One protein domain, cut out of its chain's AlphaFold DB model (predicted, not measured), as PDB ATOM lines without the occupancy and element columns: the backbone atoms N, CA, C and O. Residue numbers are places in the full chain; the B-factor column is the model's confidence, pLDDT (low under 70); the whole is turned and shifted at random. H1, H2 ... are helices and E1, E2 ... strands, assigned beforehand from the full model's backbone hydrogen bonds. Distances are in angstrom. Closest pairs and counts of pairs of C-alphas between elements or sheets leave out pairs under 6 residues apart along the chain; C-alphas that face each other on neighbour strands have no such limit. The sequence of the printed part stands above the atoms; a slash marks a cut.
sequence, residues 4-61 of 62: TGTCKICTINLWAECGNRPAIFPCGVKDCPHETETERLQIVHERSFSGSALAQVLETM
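Overview. This is residues 4 to 61 of the 62 residues of an uncharacterized protein of marine metagenome (UniProt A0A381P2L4). With little regular structure, this is a small body of loops with a strand hairpin, E1 and E2, at one end and a short helix, H1, at the other; residues 45 to 61 stick out as an arm holding H2. The 58 printed residues run E1, E2, H1, H2, with 22 in these elements, class mixed. The whole is loose, radius of gyration of the C-alphas 14.5 A, spanning 44 by 21 by 18 A; the body without the arm spans 27 by 18 by 12 A.

Arrangement. E1, residues 4 to 6, and E2, residues 13 to 15, are an antiparallel hairpin at 158 degrees, N 14 and O 5 being 2.8 A apart, within hydrogen-bond range. H1, residues 37 to 45, and H2, residues 53 to 59, are apart. O i to N i+4 pairs within range are 2 of 5 in H1 and 1 of 3 in H2; O i to N i+3 pairs, 6 of 6 and 3 of 4.

Along the chain. E1, 7.4 A long, begins at C-alpha 4 (317.840, 209.032, 223.004); E2 is 6.5 A. H1 is 13.8 A; H2, 10.4 A, ends at C-alpha 59 (336.908, 245.360, 230.453).

Size, cuts and confidence. The C-alphas farthest apart, of Ala 16 and Met 61, are 45.2 A apart. The printed part has no cut. The link E2 to H1 is long, 21 residues. Residues 44 to 61 have pLDDT under 70.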
ATOM      1  N   THR A   4     319.240 209.385 222.726       93.75
ATOM      2  CA  THR A   4     317.840 209.032 223.004       93.75
ATOM      3  C   THR A   4     316.865 210.154 222.667       93.75
ATOM      4  O   THR A   4     315.671 209.916 222.508       93.75
ATOM      5  N   GLY A   5     317.352 211.385 222.499       93.00
ATOM      6  CA  GLY A   5     316.507 212.508 222.108       93.00
ATOM      7  C   GLY A   5     317.212 213.853 222.174       93.00
ATOM      8  O   GLY A   5     318.439 213.940 222.192       93.00
ATOM      9  N   THR A   6     316.417 214.916 222.208       92.94
ATOM     10  CA  THR A   6     316.884 216.295 222.373       92.94
ATOM     11  C   THR A   6     315.919 217.016 223.309       92.94
ATOM     12  O   THR A   6     314.702 216.934 223.125       92.94
ATOM     13  N   CYS A   7     316.446 217.705 224.322       89.69
ATOM     14  CA  CYS A   7     315.619 218.508 225.217       89.69
ATOM     15  C   CYS A   7     314.999 219.673 224.434       89.69
ATOM     16  O   CYS A   7     315.713 220.409 223.764       89.69
ATOM     17  N   LYS A   8     313.687 219.890 224.535       92.38
ATOM     18  CA  LYS A   8     313.015 220.989 223.814       92.38
ATOM     19  C   LYS A   8     313.315 222.380 224.386       92.38
ATOM     20  O   LYS A   8     313.093 223.361 223.690       92.38
ATOM     21  N   ILE A   9     313.796 222.452 225.631       90.62
ATOM     22  CA  ILE A   9     314.064 223.714 226.332       90.62
ATOM     23  C   ILE A   9     315.516 224.148 226.136       90.62
ATOM     24  O   ILE A   9     315.768 225.206 225.575       90.62
ATOM     25  N   CYS A  10     316.483 223.313 226.533       89.25
ATOM     26  CA  CYS A  10     317.902 223.645 226.375       89.25
ATOM     27  C   CYS A  10     318.495 223.222 225.025       89.25
ATOM     28  O   CYS A  10     319.630 223.574 224.728       89.25
ATOM     29  N   THR A  11     317.757 222.481 224.189       90.88
ATOM     30  CA  THR A  11     318.180 221.991 222.855       90.88
ATOM     31  C   THR A  11     319.377 221.033 222.847       90.88
ATOM     32  O   THR A  11     319.818 220.590 221.788       90.88
ATOM     33  N   ILE A  12     319.865 220.631 224.023       90.25
ATOM     34  CA  ILE A  12     320.972 219.683 224.181       90.25
ATOM     35  C   ILE A  12     320.481 218.252 223.915       90.25
ATOM     36  O   ILE A  12     319.357 217.878 224.269       90.25
ATOM     37  N   ASN A  13     321.333 217.431 223.293       93.44
ATOM     38  CA  ASN A  13     321.061 216.008 223.088       93.44
ATOM     39  C   ASN A  13     320.975 215.252 224.423       93.44
ATOM     40  O   ASN A  13     321.798 215.451 225.319       93.44
ATOM     41  N   LEU A  14     319.990 214.364 224.509       91.62
ATOM     42  CA  LEU A  14     319.804 213.411 225.597       91.62
ATOM     43  C   LEU A  14     320.518 212.109 225.237       91.62
ATOM     44  O   LEU A  14     320.440 211.660 224.088       91.62
ATOM     45  N   TRP A  15     321.187 211.509 226.217       92.31
ATOM     46  CA  TRP A  15     321.980 210.295 226.024       92.31
ATOM     47  C   TRP A  15     321.511 209.183 226.960       92.31
ATOM     48  O   TRP A  15     321.208 209.446 228.129       92.31
ATOM     49  N   ALA A  16     321.479 207.944 226.461       92.19
ATOM     50  CA  ALA A  16     321.093 206.769 227.246       92.19
ATOM     51  C   ALA A  16     322.009 206.592 228.466       92.19
ATOM     52  O   ALA A  16     321.544 206.350 229.579       92.19
ATOM     53  N   GLU A  17     323.308 206.808 228.272       89.75
ATOM     54  CA  GLU A  17     324.338 206.673 229.303       89.75
ATOM     55  C   GLU A  17     324.242 207.748 230.393       89.75
ATOM     56  O   GLU A  17     324.682 207.531 231.517       89.75
ATOM     57  N   CYS A  18     323.617 208.887 230.085       84.25
ATOM     58  CA  CYS A  18     323.318 209.949 231.046       84.25
ATOM     59  C   CYS A  18     321.914 209.793 231.658       84.25
ATOM     60  O   CYS A  18     321.361 210.757 232.188       84.25
ATOM     61  N   GLY A  19     321.288 208.615 231.547       86.88
ATOM     62  CA  GLY A  19     319.944 208.365 232.075       86.88
ATOM     63  C   GLY A  19     318.866 209.213 231.398       86.88
ATOM     64  O   GLY A  19     317.958 209.700 232.072       86.88
ATOM     65  N   ASN A  20     318.978 209.428 230.082       87.44
ATOM     66  CA  ASN A  20     318.108 210.311 229.292       87.44
ATOM     67  C   ASN A  20     318.167 211.787 229.707       87.44
ATOM     68  O   ASN A  20     317.191 212.525 229.560       87.44
ATOM     69  N   ARG A  21     319.321 212.225 230.217       86.00
ATOM     70  CA  ARG A  21     319.586 213.625 230.558       86.00
ATOM     71  C   ARG A  21     320.557 214.265 229.562       86.00
ATOM     72  O   ARG A  21     321.272 213.547 228.854       86.00
ATOM     73  N   PRO A  22     320.583 215.608 229.487       85.69
ATOM     74  CA  PRO A  22     321.612 216.340 228.760       85.69
ATOM     75  C   PRO A  22     323.020 215.946 229.229       85.69
ATOM     76  O   PRO A  22     323.242 215.784 230.426       85.69
ATOM     77  N   ALA A  23     323.978 215.833 228.301       81.00
ATOM     78  CA  ALA A  23     325.383 215.573 228.658       81.00
ATOM     79  C   ALA A  23     326.036 216.733 229.431       81.00
ATOM     80  O   ALA A  23     326.976 216.516 230.186       81.00
ATOM     81  N   ILE A  24     325.544 217.959 229.233       79.69
ATOM     82  CA  ILE A  24     325.952 219.138 229.999       79.69
ATOM     83  C   ILE A  24     324.863 219.380 231.042       79.69
ATOM     84  O   ILE A  24     323.733 219.729 230.686       79.69
ATOM     85  N   PHE A  25     325.201 219.140 232.307       77.38
ATOM     86  CA  PHE A  25     324.287 219.234 233.437       77.38
ATOM     87  C   PHE A  25     324.991 219.827 234.671       77.38
ATOM     88  O   PHE A  25     326.080 219.354 235.004       77.38
ATOM     89  N   PRO A  26     324.377 220.783 235.387       85.56
ATOM     90  CA  PRO A  26     323.172 221.525 235.005       85.56
ATOM     91  C   PRO A  26     323.417 222.391 233.748       85.56
ATOM     92  O   PRO A  26     324.539 222.800 233.458       85.56
ATOM     93  N   CYS A  27     322.375 222.612 232.949       85.56
ATOM     94  CA  CYS A  27     322.420 223.351 231.683       85.56
ATOM     95  C   CYS A  27     322.142 224.856 231.828       85.56
ATOM     96  O   CYS A  27     322.477 225.621 230.925       85.56
ATOM     97  N   GLY A  28     321.529 225.294 232.931       85.12
ATOM     98  CA  GLY A  28     321.333 226.714 233.242       85.12
ATOM     99  C   GLY A  28     320.195 227.394 232.491       85.12
ATOM    100  O   GLY A  28     320.010 228.607 232.622       85.12
ATOM    101  N   VAL A  29     319.427 226.642 231.703       85.31
ATOM    102  CA  VAL A  29     318.316 227.181 230.919       85.31
ATOM    103  C   VAL A  29     317.068 227.205 231.788       85.31
ATOM    104  O   VAL A  29     316.656 226.194 232.355       85.31
ATOM    105  N   LYS A  30     316.439 228.380 231.876       84.75
ATOM    106  CA  LYS A  30     315.201 228.554 232.635       84.75
ATOM    107  C   LYS A  30     314.141 227.542 232.171       84.75
ATOM    108  O   LYS A  30     313.978 227.320 230.977       84.75
ATOM    109  N   ASP A  31     313.448 226.941 233.137       85.50
ATOM    110  CA  ASP A  31     312.379 225.957 232.930       85.50
ATOM    111  C   ASP A  31     312.823 224.647 232.241       85.50
ATOM    112  O   ASP A  31     312.000 223.917 231.684       85.50
ATOM    113  N   CYS A  32     314.119 224.305 232.285       88.31
ATOM    114  CA  CYS A  32     314.583 222.999 231.824       88.31
ATOM    115  C   CYS A  32     314.045 221.881 232.741       88.31
ATOM    116  O   CYS A  32     314.297 221.905 233.942       88.31
ATOM    117  N   PRO A  33     313.362 220.852 232.200       89.00
ATOM    118  CA  PRO A  33     312.740 219.801 233.012       89.00
ATOM    119  C   PRO A  33     313.751 218.841 233.646       89.00
ATOM    120  O   PRO A  33     313.371 217.990 234.447       89.00
ATOM    121  N   HIS A  34     315.020 218.916 233.241       87.44
ATOM    122  CA  HIS A  34     316.059 218.015 233.723       87.44
ATOM    123  C   HIS A  34     316.781 218.545 234.962       87.44
ATOM    124  O   HIS A  34     317.406 217.734 235.640       87.44
ATOM    125  N   GLU A  35     316.701 219.848 235.254       87.50
ATOM    126  CA  GLU A  35     317.356 220.494 236.398       87.50
ATOM    127  C   GLU A  35     316.341 221.216 237.286       87.50
ATOM    128  O   GLU A  35     315.318 221.725 236.829       87.50
ATOM    129  N   THR A  36     316.637 221.280 238.575       87.06
ATOM    130  CA  THR A  36     315.888 222.075 239.547       87.06
ATOM    131  C   THR A  36     316.353 223.530 239.542       87.06
ATOM    132  O   THR A  36     317.451 223.860 239.093       87.06
ATOM    133  N   GLU A  37     315.537 224.427 240.101       83.56
ATOM    134  CA  GLU A  37     315.935 225.825 240.299       83.56
ATOM    135  C   GLU A  37     317.220 225.948 241.128       83.56
ATOM    136  O   GLU A  37     318.092 226.747 240.793       83.56
ATOM    137  N   THR A  38     317.376 225.110 242.155       83.75
ATOM    138  CA  THR A  38     318.589 225.060 242.974       83.75
ATOM    139  C   THR A  38     319.812 224.700 242.133       83.75
ATOM    140  O   THR A  38     320.805 225.420 242.182       83.75
ATOM    141  N   GLU A  39     319.741 223.639 241.322       83.69
ATOM    142  CA  GLU A  39     320.842 223.204 240.443       83.69
ATOM    143  C   GLU A  39     321.177 224.258 239.378       83.69
ATOM    144  O   GLU A  39     322.349 224.551 239.143       83.69
ATOM    145  N   ARG A  40     320.160 224.904 238.796       83.00
ATOM    146  CA  ARG A  40     320.332 226.021 237.853       83.00
ATOM    147  C   ARG A  40     321.109 227.179 238.487       83.00
ATOM    148  O   ARG A  40     321.975 227.771 237.847       83.00
ATOM    149  N   LEU A  41     320.805 227.510 239.743       79.31
ATOM    150  CA  LEU A  41     321.459 228.594 240.479       79.31
ATOM    151  C   LEU A  41     322.898 228.251 240.904       79.31
ATOM    152  O   LEU A  41     323.690 229.172 241.095       79.31
ATOM    153  N   GLN A  42     323.277 226.969 240.989       77.25
ATOM    154  CA  GLN A  42     324.668 226.574 241.268       77.25
ATOM    155  C   GLN A  42     325.637 226.957 240.136       77.25
ATOM    156  O   GLN A  42     326.797 227.254 240.407       77.25
ATOM    157  N   ILE A  43     325.169 227.052 238.883       70.31
ATOM    158  CA  ILE A  43     325.998 227.485 237.734       70.31
ATOM    159  C   ILE A  43     326.509 228.918 237.916       70.31
ATOM    160  O   ILE A  43     327.539 229.302 237.364       70.31
ATOM    161  N   VAL A  44     325.801 229.732 238.702       59.91
ATOM    162  CA  VAL A  44     326.134 231.144 238.900       59.91
ATOM    163  C   VAL A  44     327.405 231.320 239.744       59.91
ATOM    164  O   VAL A  44     328.007 232.390 239.681       59.91
ATOM    165  N   HIS A  45     327.859 230.301 240.492       53.22
ATOM    166  CA  HIS A  45     328.890 230.509 241.513       53.22
ATOM    167  C   HIS A  45     330.351 230.289 241.098       53.22
ATOM    168  O   HIS A  45     331.227 230.644 241.874       53.22
ATOM    169  N   GLU A  46     330.662 229.835 239.883       53.53
ATOM    170  CA  GLU A  46     332.054 229.836 239.401       53.53
ATOM    171  C   GLU A  46     332.128 230.197 237.915       53.53
ATOM    172  O   GLU A  46     332.492 229.395 237.056       53.53
ATOM    173  N   ARG A  47     331.833 231.460 237.582       52.25
ATOM    174  CA  ARG A  47     332.467 232.049 236.395       52.25
ATOM    175  C   ARG A  47     333.953 232.143 236.712       52.25
ATOM    176  O   ARG A  47     334.384 233.120 237.318       52.25
ATOM    177  N   SER A  48     334.735 231.120 236.367       50.44
ATOM    178  CA  SER A  48     336.186 231.210 236.486       50.44
ATOM    179  C   SER A  48     336.640 232.445 235.705       50.44
ATOM    180  O   SER A  48     336.487 232.516 234.485       50.44
ATOM    181  N   PHE A  49     337.196 233.424 236.420       51.03
ATOM    182  CA  PHE A  49     337.760 234.659 235.862       51.03
ATOM    183  C   PHE A  49     338.871 234.377 234.823       51.03
ATOM    184  O   PHE A  49     339.288 235.249 234.073       51.03
ATOM    185  N   SER A  50     339.329 233.125 234.747       57.47
ATOM    186  CA  SER A  50     340.334 232.610 233.821       57.47
ATOM    187  C   SER A  50     339.793 232.113 232.468       57.47
ATOM    188  O   SER A  50     340.587 231.663 231.647       57.47
ATOM    189  N   GLY A  51     338.475 232.134 232.222       53.03
ATOM    190  CA  GLY A  51     337.868 231.253 231.214       53.03
ATOM    191  C   GLY A  51     337.409 231.836 229.872       53.03
ATOM    192  O   GLY A  51     337.091 231.050 228.984       53.03
ATOM    193  N   SER A  52     337.324 233.155 229.660       59.34
ATOM    194  CA  SER A  52     336.913 233.651 228.333       59.34
ATOM    195  C   SER A  52     337.596 234.956 227.937       59.34
ATOM    196  O   SER A  52     337.457 235.974 228.611       59.34
ATOM    197  N   ALA A  53     338.280 234.937 226.790       56.22
ATOM    198  CA  ALA A  53     338.828 236.135 226.154       56.22
ATOM    199  C   ALA A  53     337.742 237.199 225.887       56.22
ATOM    200  O   ALA A  53     338.030 238.389 225.886       56.22
ATOM    201  N   LEU A  54     336.476 236.791 225.726       57.94
ATOM    202  CA  LEU A  54     335.341 237.704 225.559       57.94
ATOM    203  C   LEU A  54     335.048 238.548 226.809       57.94
ATOM    204  O   LEU A  54     334.664 239.705 226.667       57.94
ATOM    205  N   ALA A  55     335.252 238.007 228.015       55.94
ATOM    206  CA  ALA A  55     335.100 238.782 229.249       55.94
ATOM    207  C   ALA A  55     336.178 239.873 229.360       55.94
ATOM    208  O   ALA A  55     335.863 241.010 229.695       55.94
ATOM    209  N   GLN A  56     337.418 239.549 228.979       54.56
ATOM    210  CA  GLN A  56     338.539 240.491 229.020       54.56
ATOM    211  C   GLN A  56     338.368 241.653 228.030       54.56
ATOM    212  O   GLN A  56     338.716 242.785 228.355       54.56
ATOM    213  N   VAL A  57     337.787 241.403 226.847       60.66
ATOM    214  CA  VAL A  57     337.529 242.449 225.837       60.66
ATOM    215  C   VAL A  57     336.497 243.475 226.321       60.66
ATOM    216  O   VAL A  57     336.616 244.651 225.985       60.66
ATOM    217  N   LEU A  58     335.517 243.070 227.138       58.31
ATOM    218  CA  LEU A  58     334.541 244.004 227.714       58.31
ATOM    219  C   LEU A  58     335.191 244.979 228.710       58.31
ATOM    220  O   LEU A  58     334.819 246.149 228.737       58.31
ATOM    221  N   GLU A  59     336.172 244.521 229.493       57.91
ATOM    222  CA  GLU A  59     336.908 245.360 230.453       57.91
ATOM    223  C   GLU A  59     337.923 246.293 229.778       57.91
ATOM    224  O   GLU A  59     338.320 247.298 230.357       57.91
ATOM    225  N   THR A  60     338.344 246.005 228.542       56.72
ATOM    226  CA  THR A  60     339.307 246.865 227.825       56.72
ATOM    227  C   THR A  60     338.654 248.057 227.111       56.72
ATOM    228  O   THR A  60     339.358 248.839 226.475       56.72
ATOM    229  N   MET A  61     337.325 248.198 227.184       55.44
ATOM    230  CA  MET A  61     336.558 249.280 226.542       55.44
ATOM    231  C   MET A  61     335.928 250.275 227.534       55.44
ATOM    232  O   MET A  61     335.103 251.092 227.122       55.44
TER     233      MET A  61